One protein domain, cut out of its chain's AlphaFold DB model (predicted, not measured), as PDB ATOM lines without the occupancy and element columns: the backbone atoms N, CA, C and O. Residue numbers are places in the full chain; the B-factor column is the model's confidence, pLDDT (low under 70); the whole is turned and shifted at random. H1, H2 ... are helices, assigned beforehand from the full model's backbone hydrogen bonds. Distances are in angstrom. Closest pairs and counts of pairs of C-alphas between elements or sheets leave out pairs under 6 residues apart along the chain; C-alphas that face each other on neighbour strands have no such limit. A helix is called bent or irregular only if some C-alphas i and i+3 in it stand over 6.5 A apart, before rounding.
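Overview. This is residues 8 to 93 of the 93 residues of an uncharacterized protein of Luteimonas sp. J16 (UniProt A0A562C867). One very long helix, H4, makes the length of a rod; from its first end the short H3 leads to H2, which runs back beside H4 across a gap, and H1 folds back on H2 near H4. Residues 68 to 93, of which 68 to 91 belong to H4, stick out alone. The 86 printed residues have four named helices, H1 to H4 in order, and no named strand: all helix, extended, radius of gyration of the C-alphas 21.3 A, spans 75 by 22 by 19 A.

Arrangement. H4, residues 47 to 91, and H1, residues 8 to 15, are near each other. H1 and H2, residues 19 to 38, form a hairpin: they touch, H2 with residues 19 to 26 alone, opposite ways at a shallow tilt of 27 degrees; the closest C-alphas, of Val 10 and Ala 22, are 4.8 A apart. H2 and H4 are apart. H3, residues 40 to 44, is close to but not clearly touching H2. In H1, H2 and H4 every O i to N i+4 pair is within hydrogen-bond range; in H3 0 of 1, with 1 of 2 O i to N i+3 pairs.

Along the chain. H4 measures 66.3 A, from C-alpha 47 at (-11.062, 55.745, -6.175) to C-alpha 91 at (-59.628, 46.842, -50.475); H2 28.6 A, H1 10.3 A. H3, 8.7 A, is irregular: C-alphas 40 and 43 are 7.0 A apart.

Size, cuts and confidence. The C-alphas farthest apart, of His 44 and Ala 93, are 75.1 A apart. The printed part has no cut; its three links are tight. Residue 93 is under pLDDT 70.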
ATOM      1  N   ASP A   8     -14.855  49.550 -27.096       94.00
ATOM      2  CA  ASP A   8     -14.697  49.643 -28.553       94.00
ATOM      3  C   ASP A   8     -14.870  48.290 -29.248       94.00
ATOM      4  O   ASP A   8     -15.432  48.219 -30.338       94.00
ATOM      5  N   GLN A   9     -14.454  47.202 -28.597       94.44
ATOM      6  CA  GLN A   9     -14.612  45.844 -29.122       94.44
ATOM      7  C   GLN A   9     -16.077  45.407 -29.062       94.44
ATOM      8  O   GLN A   9     -16.584  44.833 -30.022       94.44
ATOM      9  N   VAL A  10     -16.783  45.747 -27.978       94.19
ATOM     10  CA  VAL A  10     -18.228  45.514 -27.854       94.19
ATOM     11  C   VAL A  10     -18.990  46.301 -28.924       94.19
ATOM     12  O   VAL A  10     -19.833  45.730 -29.611       94.19
ATOM     13  N   ARG A  11     -18.661  47.581 -29.133       93.94
ATOM     14  CA  ARG A  11     -19.262  48.402 -30.199       93.94
ATOM     15  C   ARG A  11     -19.001  47.816 -31.585       93.94
ATOM     16  O   ARG A  11     -19.922  47.761 -32.394       93.94
ATOM     17  N   ALA A  12     -17.777  47.365 -31.855       95.31
ATOM     18  CA  ALA A  12     -17.421  46.748 -33.129       95.31
ATOM     19  C   ALA A  12     -18.186  45.438 -33.374       95.31
ATOM     20  O   ALA A  12     -18.695  45.232 -34.473       95.31
ATOM     21  N   ALA A  13     -18.318  44.588 -32.351       93.81
ATOM     22  CA  ALA A  13     -19.085  43.347 -32.433       93.81
ATOM     23  C   ALA A  13     -20.576  43.618 -32.700       93.81
ATOM     24  O   ALA A  13     -21.154  43.026 -33.606       93.81
ATOM     25  N   ILE A  14     -21.172  44.589 -31.998       92.00
ATOM     26  CA  ILE A  14     -22.559  45.024 -32.232       92.00
ATOM     27  C   ILE A  14     -22.737  45.565 -33.658       92.00
ATOM     28  O   ILE A  14     -23.696  45.210 -34.337       92.00
ATOM     29  N   ALA A  15     -21.813  46.400 -34.139       91.81
ATOM     30  CA  ALA A  15     -21.865  46.944 -35.498       91.81
ATOM     31  C   ALA A  15     -21.738  45.861 -36.586       91.81
ATOM     32  O   ALA A  15     -22.216  46.059 -37.701       91.81
ATOM     33  N   ALA A  16     -21.109  44.729 -36.264       94.44
ATOM     34  CA  ALA A  16     -20.986  43.561 -37.130       94.44
ATOM     35  C   ALA A  16     -22.138  42.545 -36.977       94.44
ATOM     36  O   ALA A  16     -22.082  41.493 -37.607       94.44
ATOM     37  N   ASP A  17     -23.162  42.844 -36.164       91.19
ATOM     38  CA  ASP A  17     -24.263  41.929 -35.801       91.19
ATOM     39  C   ASP A  17     -23.791  40.650 -35.067       91.19
ATOM     40  O   ASP A  17     -24.518  39.663 -34.953       91.19
ATOM     41  N   ASP A  18     -22.567  40.664 -34.525       95.56
ATOM     42  CA  ASP A  18     -21.979  39.562 -33.764       95.56
ATOM     43  C   ASP A  18     -22.320  39.692 -32.271       95.56
ATOM     44  O   ASP A  18     -21.510  40.070 -31.414       95.56
ATOM     45  N   TRP A  19     -23.582  39.400 -31.955       91.19
ATOM     46  CA  TRP A  19     -24.117  39.486 -30.594       91.19
ATOM     47  C   TRP A  19     -23.493  38.474 -29.630       91.19
ATOM     48  O   TRP A  19     -23.401  38.743 -28.430       91.19
ATOM     49  N   GLU A  20     -23.050  37.323 -30.141       95.56
ATOM     50  CA  GLU A  20     -22.368  36.307 -29.339       95.56
ATOM     51  C   GLU A  20     -21.003  36.809 -28.871       95.56
ATOM     52  O   GLU A  20     -20.702  36.741 -27.674       95.56
ATOM     53  N   LEU A  21     -20.211  37.394 -29.776       95.25
ATOM     54  CA  LEU A  21     -18.934  38.008 -29.424       95.25
ATOM     55  C   LEU A  21     -19.120  39.182 -28.459       95.25
ATOM     56  O   LEU A  21     -18.422  39.255 -27.445       95.25
ATOM     57  N   ALA A  22     -20.085  40.067 -28.721       93.75
ATOM     58  CA  ALA A  22     -20.394  41.178 -27.820       93.75
ATOM     59  C   ALA A  22     -20.741  40.678 -26.403       93.75
ATOM     60  O   ALA A  22     -20.233  41.198 -25.407       93.75
ATOM     61  N   GLY A  23     -21.559  39.625 -26.304       94.06
ATOM     62  CA  GLY A  23     -21.909  38.996 -25.033       94.06
ATOM     63  C   GLY A  23     -20.723  38.316 -24.345       94.06
ATOM     64  O   GLY A  23     -20.601  38.395 -23.122       94.06
ATOM     65  N   ALA A  24     -19.840  37.665 -25.105       97.12
ATOM     66  CA  ALA A  24     -18.635  37.035 -24.576       97.12
ATOM     67  C   ALA A  24     -17.682  38.067 -23.958       97.12
ATOM     68  O   ALA A  24     -17.272  37.887 -22.811       97.12
ATOM     69  N   LEU A  25     -17.426  39.176 -24.658       96.06
ATOM     70  CA  LEU A  25     -16.588  40.280 -24.174       96.06
ATOM     71  C   LEU A  25     -17.123  40.884 -22.870       96.06
ATOM     72  O   LEU A  25     -16.360  41.159 -21.945       96.06
ATOM     73  N   LEU A  26     -18.444  41.062 -22.764       95.12
ATOM     74  CA  LEU A  26     -19.070  41.584 -21.546       95.12
ATOM     75  C   LEU A  26     -18.959  40.606 -20.368       95.12
ATOM     76  O   LEU A  26     -18.681  41.037 -19.251       95.12
ATOM     77  N   ARG A  27     -19.144  39.300 -20.602       96.56
ATOM     78  CA  ARG A  27     -18.984  38.266 -19.561       96.56
ATOM     79  C   ARG A  27     -17.537  38.139 -19.092       96.56
ATOM     80  O   ARG A  27     -17.296  37.970 -17.901       96.56
ATOM     81  N   GLU A  28     -16.584  38.220 -20.015       96.50
ATOM     82  CA  GLU A  28     -15.157  38.210 -19.688       96.50
ATOM     83  C   GLU A  28     -14.776  39.433 -18.848       96.50
ATOM     84  O   GLU A  28     -14.109  39.293 -17.821       96.50
ATOM     85  N   HIS A  29     -15.266  40.619 -19.223       94.94
ATOM     86  CA  HIS A  29     -15.068  41.836 -18.437       94.94
ATOM     87  C   HIS A  29     -15.672  41.724 -17.035       94.94
ATOM     88  O   HIS A  29     -15.019  42.081 -16.058       94.94
ATOM     89  N   ASP A  30     -16.891  41.196 -16.912       93.88
ATOM     90  CA  ASP A  30     -17.542  40.983 -15.613       93.88
ATOM     91  C   ASP A  30     -16.730  40.034 -14.715       93.88
ATOM     92  O   ASP A  30     -16.458  40.348 -13.554       93.88
ATOM     93  N   ALA A  31     -16.230  38.929 -15.274       95.12
ATOM     94  CA  ALA A  31     -15.342  38.015 -14.561       95.12
ATOM     95  C   ALA A  31     -14.033  38.699 -14.120       95.12
ATOM     96  O   ALA A  31     -13.571  38.485 -12.996       95.12
ATOM     97  N   ALA A  32     -13.452  39.556 -14.966       93.94
ATOM     98  CA  ALA A  32     -12.255  40.323 -14.632       93.94
ATOM     99  C   ALA A  32     -12.512  41.352 -13.515       93.94
ATOM    100  O   ALA A  32     -11.673  41.514 -12.626       93.94
ATOM    101  N   VAL A  33     -13.675  42.012 -13.515       92.94
ATOM    102  CA  VAL A  33     -14.104  42.923 -12.438       92.94
ATOM    103  C   VAL A  33     -14.298  42.158 -11.134       92.94
ATOM    104  O   VAL A  33     -13.765  42.571 -10.106       92.94
ATOM    105  N   ALA A  34     -14.992  41.020 -11.164       94.00
ATOM    106  CA  ALA A  34     -15.190  40.183  -9.985       94.00
ATOM    107  C   ALA A  34     -13.853  39.710  -9.391       94.00
ATOM    108  O   ALA A  34     -13.649  39.793  -8.177       94.00
ATOM    109  N   ALA A  35     -12.913  39.282 -10.241       93.94
ATOM    110  CA  ALA A  35     -11.571  38.893  -9.821       93.94
ATOM    111  C   ALA A  35     -10.786  40.068  -9.213       93.94
ATOM    112  O   ALA A  35     -10.134  39.900  -8.183       93.94
ATOM    113  N   ALA A  36     -10.876  41.262  -9.808       91.62
ATOM    114  CA  ALA A  36     -10.230  42.462  -9.287       91.62
ATOM    115  C   ALA A  36     -10.789  42.876  -7.917       91.62
ATOM    116  O   ALA A  36     -10.013  43.224  -7.033       91.62
ATOM    117  N   CYS A  37     -12.106  42.789  -7.717       90.25
ATOM    118  CA  CYS A  37     -12.757  43.081  -6.437       90.25
ATOM    119  C   CYS A  37     -12.397  42.073  -5.335       90.25
ATOM    120  O   CYS A  37     -12.332  42.436  -4.163       90.25
ATOM    121  N   ALA A  38     -12.172  40.808  -5.698       92.19
ATOM    122  CA  ALA A  38     -11.770  39.760  -4.762       92.19
ATOM    123  C   ALA A  38     -10.278  39.818  -4.385       92.19
ATOM    124  O   ALA A  38      -9.844  39.114  -3.468       92.19
ATOM    125  N   ALA A  39      -9.480  40.621  -5.092       91.56
ATOM    126  CA  ALA A  39      -8.047  40.694  -4.877       91.56
ATOM    127  C   ALA A  39      -7.708  41.463  -3.578       91.56
ATOM    128  O   ALA A  39      -8.324  42.491  -3.286       91.56
ATOM    129  N   PRO A  40      -6.713  41.018  -2.785       87.94
ATOM    130  CA  PRO A  40      -6.357  41.670  -1.518       87.94
ATOM    131  C   PRO A  40      -5.913  43.135  -1.664       87.94
ATOM    132  O   PRO A  40      -6.055  43.923  -0.733       87.94
ATOM    133  N   ASP A  41      -5.372  43.503  -2.829       87.94
ATOM    134  CA  ASP A  41      -4.907  44.850  -3.167       87.94
ATOM    135  C   ASP A  41      -6.047  45.810  -3.538       87.94
ATOM    136  O   ASP A  41      -5.813  47.013  -3.659       87.94
ATOM    137  N   PHE A  42      -7.282  45.319  -3.680       87.19
ATOM    138  CA  PHE A  42      -8.425  46.125  -4.110       87.19
ATOM    139  C   PHE A  42      -8.702  47.322  -3.191       87.19
ATOM    140  O   PHE A  42      -9.068  48.394  -3.662       87.19
ATOM    141  N   VAL A  43      -8.453  47.183  -1.885       87.12
ATOM    142  CA  VAL A  43      -8.622  48.268  -0.898       87.12
ATOM    143  C   VAL A  43      -7.710  49.469  -1.195       87.12
ATOM    144  O   VAL A  43      -8.013  50.593  -0.800       87.12
ATOM    145  N   HIS A  44      -6.611  49.250  -1.917       90.06
ATOM    146  CA  HIS A  44      -5.679  50.293  -2.336       90.06
ATOM    147  C   HIS A  44      -5.932  50.789  -3.766       90.06
ATOM    148  O   HIS A  44      -5.172  51.621  -4.264       90.06
ATOM    149  N   ALA A  45      -6.980  50.301  -4.437       89.38
ATOM    150  CA  ALA A  45      -7.330  50.765  -5.769       89.38
ATOM    151  C   ALA A  45      -7.705  52.261  -5.730       89.38
ATOM    152  O   ALA A  45      -8.488  52.687  -4.875       89.38
ATOM    153  N   PRO A  46      -7.165  53.083  -6.647       92.25
ATOM    154  CA  PRO A  46      -7.462  54.506  -6.671       92.25
ATOM    155  C   PRO A  46      -8.943  54.733  -6.977       92.25
ATOM    156  O   PRO A  46      -9.450  54.303  -8.014       92.25
ATOM    157  N   ARG A  47      -9.627  55.448  -6.077       91.88
ATOM    158  CA  ARG A  47     -11.062  55.745  -6.175       91.88
ATOM    159  C   ARG A  47     -11.446  56.360  -7.521       91.88
ATOM    160  O   ARG A  47     -12.417  55.919  -8.120       91.88
ATOM    161  N   GLU A  48     -10.667  57.325  -8.004       93.62
ATOM    162  CA  GLU A  48     -10.917  58.005  -9.284       93.62
ATOM    163  C   GLU A  48     -10.951  57.025 -10.464       93.62
ATOM    164  O   GLU A  48     -11.783  57.151 -11.356       93.62
ATOM    165  N   ALA A  49     -10.095  56.000 -10.453       90.50
ATOM    166  CA  ALA A  49     -10.075  54.997 -11.511       90.50
ATOM    167  C   ALA A  49     -11.274  54.037 -11.430       90.50
ATOM    168  O   ALA A  49     -11.763  53.578 -12.461       90.50
ATOM    169  N   LEU A  50     -11.767  53.748 -10.221       92.38
ATOM    170  CA  LEU A  50     -12.992  52.966 -10.029       92.38
ATOM    171  C   LEU A  50     -14.234  53.753 -10.470       92.38
ATOM    172  O   LEU A  50     -15.112  53.193 -11.121       92.38
ATOM    173  N   GLU A  51     -14.295  55.049 -10.153       94.88
ATOM    174  CA  GLU A  51     -15.362  55.944 -10.616       94.88
ATOM    175  C   GLU A  51     -15.352  56.060 -12.146       94.88
ATOM    176  O   GLU A  51     -16.387  55.848 -12.777       94.88
ATOM    177  N   ALA A  52     -14.178  56.254 -12.757       94.19
ATOM    178  CA  ALA A  52     -14.040  56.285 -14.212       94.19
ATOM    179  C   ALA A  52     -14.504  54.980 -14.883       94.19
ATOM    180  O   ALA A  52     -15.158  55.020 -15.927       94.19
ATOM    181  N   LEU A  53     -14.208  53.820 -14.283       94.12
ATOM    182  CA  LEU A  53     -14.684  52.531 -14.789       94.12
ATOM    183  C   LEU A  53     -16.214  52.419 -14.711       94.12
ATOM    184  O   LEU A  53     -16.844  51.997 -15.681       94.12
ATOM    185  N   LEU A  54     -16.816  52.815 -13.585       94.56
ATOM    186  CA  LEU A  54     -18.272  52.800 -13.407       94.56
ATOM    187  C   LEU A  54     -18.978  53.723 -14.403       94.56
ATOM    188  O   LEU A  54     -20.002  53.341 -14.976       94.56
ATOM    189  N   ASP A  55     -18.437  54.915 -14.631       96.12
ATOM    190  CA  ASP A  55     -19.003  55.868 -15.580       96.12
ATOM    191  C   ASP A  55     -18.900  55.353 -17.019       96.12
ATOM    192  O   ASP A  55     -19.878  55.417 -17.766       96.12
ATOM    193  N   ALA A  56     -17.771  54.741 -17.389       93.81
ATOM    194  CA  ALA A  56     -17.613  54.107 -18.695       93.81
ATOM    195  C   ALA A  56     -18.604  52.943 -18.903       93.81
ATOM    196  O   ALA A  56     -19.196  52.812 -19.976       93.81
ATOM    197  N   GLN A  57     -18.833  52.120 -17.875       94.69
ATOM    198  CA  GLN A  57     -19.811  51.026 -17.925       94.69
ATOM    199  C   GLN A  57     -21.247  51.538 -18.068       94.69
ATOM    200  O   GLN A  57     -22.029  50.976 -18.837       94.69
ATOM    201  N   ARG A  58     -21.601  52.610 -17.351       96.25
ATOM    202  CA  ARG A  58     -22.918  53.254 -17.463       96.25
ATOM    203  C   ARG A  58     -23.138  53.834 -18.853       96.25
ATOM    204  O   ARG A  58     -24.175  53.560 -19.446       96.25
ATOM    205  N   ALA A  59     -22.149  54.548 -19.388       95.62
ATOM    206  CA  ALA A  59     -22.214  55.104 -20.734       95.62
ATOM    207  C   ALA A  59     -22.456  54.011 -21.786       95.62
ATOM    208  O   ALA A  59     -23.382  54.123 -22.586       95.62
ATOM    209  N   LEU A  60     -21.704  52.905 -21.729       93.56
ATOM    210  CA  LEU A  60     -21.900  51.780 -22.647       93.56
ATOM    211  C   LEU A  60     -23.290  51.136 -22.492       93.56
ATOM    212  O   LEU A  60     -23.929  50.784 -23.482       93.56
ATOM    213  N   ALA A  61     -23.788  50.991 -21.262       94.50
ATOM    214  CA  ALA A  61     -25.125  50.451 -21.022       94.50
ATOM    215  C   ALA A  61     -26.226  51.349 -21.609       94.50
ATOM    216  O   ALA A  61     -27.208  50.842 -22.157       94.50
ATOM    217  N   ASP A  62     -26.065  52.667 -21.516       96.31
ATOM    218  CA  ASP A  62     -27.012  53.631 -22.072       96.31
ATOM    219  C   ASP A  62     -26.967  53.661 -23.606       96.31
ATOM    220  O   ASP A  62     -28.024  53.697 -24.237       96.31
ATOM    221  N   GLU A  63     -25.784  53.524 -24.214       93.12
ATOM    222  CA  GLU A  63     -25.633  53.327 -25.664       93.12
ATOM    223  C   GLU A  63     -26.404  52.083 -26.144       93.12
ATOM    224  O   GLU A  63     -27.203  52.161 -27.082       93.12
ATOM    225  N   ILE A  64     -26.228  50.941 -25.469       91.88
ATOM    226  CA  ILE A  64     -26.903  49.681 -25.825       91.88
ATOM    227  C   ILE A  64     -28.424  49.802 -25.659       91.88
ATOM    228  O   ILE A  64     -29.186  49.332 -26.508       91.88
ATOM    229  N   ARG A  65     -28.893  50.451 -24.585       93.94
ATOM    230  CA  ARG A  65     -30.328  50.700 -24.370       93.94
ATOM    231  C   ARG A  65     -30.914  51.578 -25.466       93.94
ATOM    232  O   ARG A  65     -31.967  51.235 -25.993       93.94
ATOM    233  N   ALA A  66     -30.230  52.658 -25.837       92.69
ATOM    234  CA  ALA A  66     -30.676  53.543 -26.906       92.69
ATOM    235  C   ALA A  66     -30.781  52.801 -28.249       92.69
ATOM    236  O   ALA A  66     -31.785  52.944 -28.948       92.69
ATOM    237  N   ALA A  67     -29.794  51.959 -28.575       88.69
ATOM    238  CA  ALA A  67     -29.816  51.126 -29.777       88.69
ATOM    239  C   ALA A  67     -30.986  50.125 -29.777       88.69
ATOM    240  O   ALA A  67     -31.700  50.002 -30.773       88.69
ATOM    241  N   ARG A  68     -31.236  49.452 -28.646       92.12
ATOM    242  CA  ARG A  68     -32.385  48.546 -28.484       92.12
ATOM    243  C   ARG A  68     -33.711  49.283 -28.659       92.12
ATOM    244  O   ARG A  68     -34.603  48.787 -29.342       92.12
ATOM    245  N   ASP A  69     -33.856  50.441 -28.026       95.12
ATOM    246  CA  ASP A  69     -35.103  51.205 -28.061       95.12
ATOM    247  C   ASP A  69     -35.396  51.723 -29.475       95.12
ATOM    248  O   ASP A  69     -36.548  51.714 -29.906       95.12
ATOM    249  N   GLU A  70     -34.366  52.104 -30.233       92.00
ATOM    250  CA  GLU A  70     -34.518  52.444 -31.649       92.00
ATOM    251  C   GLU A  70     -34.921  51.226 -32.492       92.00
ATOM    252  O   GLU A  70     -35.863  51.310 -33.280       92.00
ATOM    253  N   ALA A  71     -34.290  50.067 -32.279       90.50
ATOM    254  CA  ALA A  71     -34.673  48.834 -32.965       90.50
ATOM    255  C   ALA A  71     -36.144  48.457 -32.700       90.50
ATOM    256  O   ALA A  71     -36.865  48.081 -33.627       90.50
ATOM    257  N   LEU A  72     -36.625  48.618 -31.463       93.69
ATOM    258  CA  LEU A  72     -38.029  48.390 -31.109       93.69
ATOM    259  C   LEU A  72     -38.974  49.340 -31.856       93.69
ATOM    260  O   LEU A  72     -39.958  48.877 -32.434       93.69
ATOM    261  N   ARG A  73     -38.659  50.640 -31.924       94.25
ATOM    262  CA  ARG A  73     -39.464  51.607 -32.697       94.25
ATOM    263  C   ARG A  73     -39.536  51.240 -34.177       94.25
ATOM    264  O   ARG A  73     -40.603  51.331 -34.787       94.25
ATOM    265  N   LEU A  74     -38.417  50.816 -34.763       93.19
ATOM    266  CA  LEU A  74     -38.367  50.403 -36.167       93.19
ATOM    267  C   LEU A  74     -39.216  49.147 -36.419       93.19
ATOM    268  O   LEU A  74     -39.943  49.093 -37.413       93.19
ATOM    269  N   LEU A  75     -39.192  48.175 -35.502       93.69
ATOM    270  CA  LEU A  75     -40.044  46.984 -35.571       93.69
ATOM    271  C   LEU A  75     -41.535  47.332 -35.459       93.69
ATOM    272  O   LEU A  75     -42.351  46.808 -36.222       93.69
ATOM    273  N   GLU A  76     -41.904  48.236 -34.552       93.94
ATOM    274  CA  GLU A  76     -43.286  48.707 -34.412       93.94
ATOM    275  C   GLU A  76     -43.789  49.382 -35.690       93.94
ATOM    276  O   GLU A  76     -44.895  49.077 -36.154       93.94
ATOM    277  N   LYS A  77     -42.963  50.249 -36.287       93.19
ATOM    278  CA  LYS A  77     -43.257  50.910 -37.560       93.19
ATOM    279  C   LYS A  77     -43.452  49.894 -38.684       93.19
ATOM    280  O   LYS A  77     -44.471  49.932 -39.368       93.19
ATOM    281  N   LEU A  78     -42.549  48.923 -38.815       92.56
ATOM    282  CA  LEU A  78     -42.661  47.869 -39.826       92.56
ATOM    283  C   LEU A  78     -43.946  47.038 -39.648       92.56
ATOM    284  O   LEU A  78     -44.615  46.689 -40.623       92.56
ATOM    285  N   GLY A  79     -44.348  46.776 -38.401       91.62
ATOM    286  CA  GLY A  79     -45.624  46.133 -38.094       91.62
ATOM    287  C   GLY A  79     -46.845  46.972 -38.495       91.62
ATOM    288  O   GLY A  79     -47.846  46.417 -38.955       91.62
ATOM    289  N   GLN A  80     -46.793  48.297 -38.330       89.88
ATOM    290  CA  GLN A  80     -47.843  49.215 -38.794       89.88
ATOM    291  C   GLN A  80     -47.932  49.230 -40.324       89.88
ATOM    292  O   GLN A  80     -49.027  49.055 -40.867       89.88
ATOM    293  N   ASP A  81     -46.792  49.336 -41.004       91.38
ATOM    294  CA  ASP A  81     -46.705  49.355 -42.465       91.38
ATOM    295  C   ASP A  81     -47.260  48.057 -43.072       91.38
ATOM    296  O   ASP A  81     -48.059  48.088 -44.012       91.38
ATOM    297  N   GLN A  82     -46.945  46.900 -42.476       90.69
ATOM    298  CA  GLN A  82     -47.485  45.611 -42.915       90.69
ATOM    299  C   GLN A  82     -49.014  45.534 -42.765       90.69
ATOM    300  O   GLN A  82     -49.699  44.981 -43.632       90.69
ATOM    301  N   ARG A  83     -49.575  46.080 -41.678       87.38
ATOM    302  CA  ARG A  83     -51.034  46.144 -41.489       87.38
ATOM    303  C   ARG A  83     -51.689  47.052 -42.527       87.38
ATOM    304  O   ARG A  83     -52.710  46.664 -43.091       87.38
ATOM    305  N   GLY A  84     -51.080  48.204 -42.812       87.31
ATOM    306  CA  GLY A  84     -51.530  49.121 -43.857       87.31
ATOM    307  C   GLY A  84     -51.539  48.458 -45.235       87.31
ATOM    308  O   GLY A  84     -52.571  48.445 -45.904       87.31
ATOM    309  N   ALA A  85     -50.435  47.817 -45.625       88.00
ATOM    310  CA  ALA A  85     -50.324  47.107 -46.900       88.00
ATOM    311  C   ALA A  85     -51.384  46.000 -47.050       88.00
ATOM    312  O   ALA A  85     -52.022  45.886 -48.097       88.00
ATOM    313  N   ARG A  86     -51.642  45.224 -45.988       87.75
ATOM    314  CA  ARG A  86     -52.693  44.189 -45.981       87.75
ATOM    315  C   ARG A  86     -54.102  44.771 -46.100       87.75
ATOM    316  O   ARG A  86     -54.954  44.149 -46.730       87.75
ATOM    317  N   ALA A  87     -54.368  45.928 -45.492       87.69
ATOM    318  CA  ALA A  87     -55.660  46.601 -45.613       87.69
ATOM    319  C   ALA A  87     -55.904  47.078 -47.052       87.69
ATOM    320  O   ALA A  87     -56.972  46.817 -47.602       87.69
ATOM    321  N   TRP A  88     -54.894  47.679 -47.687       84.62
ATOM    322  CA  TRP A  88     -54.951  48.057 -49.100       84.62
ATOM    323  C   TRP A  88     -55.154  46.852 -50.015       84.62
ATOM    324  O   TRP A  88     -56.031  46.880 -50.871       84.62
ATOM    325  N   GLN A  89     -54.415  45.764 -49.792       87.00
ATOM    326  CA  GLN A  89     -54.556  44.545 -50.585       87.00
ATOM    327  C   GLN A  89     -55.970  43.948 -50.497       87.00
ATOM    328  O   GLN A  89     -56.481  43.459 -51.497       87.00
ATOM    329  N   LYS A  90     -56.621  44.019 -49.327       85.19
ATOM    330  CA  LYS A  90     -58.024  43.603 -49.159       85.19
ATOM    331  C   LYS A  90     -59.032  44.559 -49.797       85.19
ATOM    332  O   LYS A  90     -60.100  44.108 -50.165       85.19
ATOM    333  N   ALA A  91     -58.733  45.854 -49.871       78.25
ATOM    334  CA  ALA A  91     -59.628  46.842 -50.475       78.25
ATOM    335  C   ALA A  91     -59.593  46.824 -52.015       78.25
ATOM    336  O   ALA A  91     -60.527  47.298 -52.655       78.25
ATOM    337  N   LEU A  92     -58.505  46.311 -52.595       80.75
ATOM    338  CA  LEU A  92     -58.298  46.157 -54.039       80.75
ATOM    339  C   LEU A  92     -58.709  44.777 -54.590       80.75
ATOM    340  O   LEU A  92     -58.672  44.599 -55.806       80.75
ATOM    341  N   ALA A  93     -59.048  43.821 -53.720       62.28
ATOM    342  CA  ALA A  93     -59.509  42.473 -54.068       62.28
ATOM    343  C   ALA A  93     -61.035  42.378 -53.965       62.28
ATOM    344  O   ALA A  93     -61.626  41.675 -54.813       62.28
TER     345      ALA A  93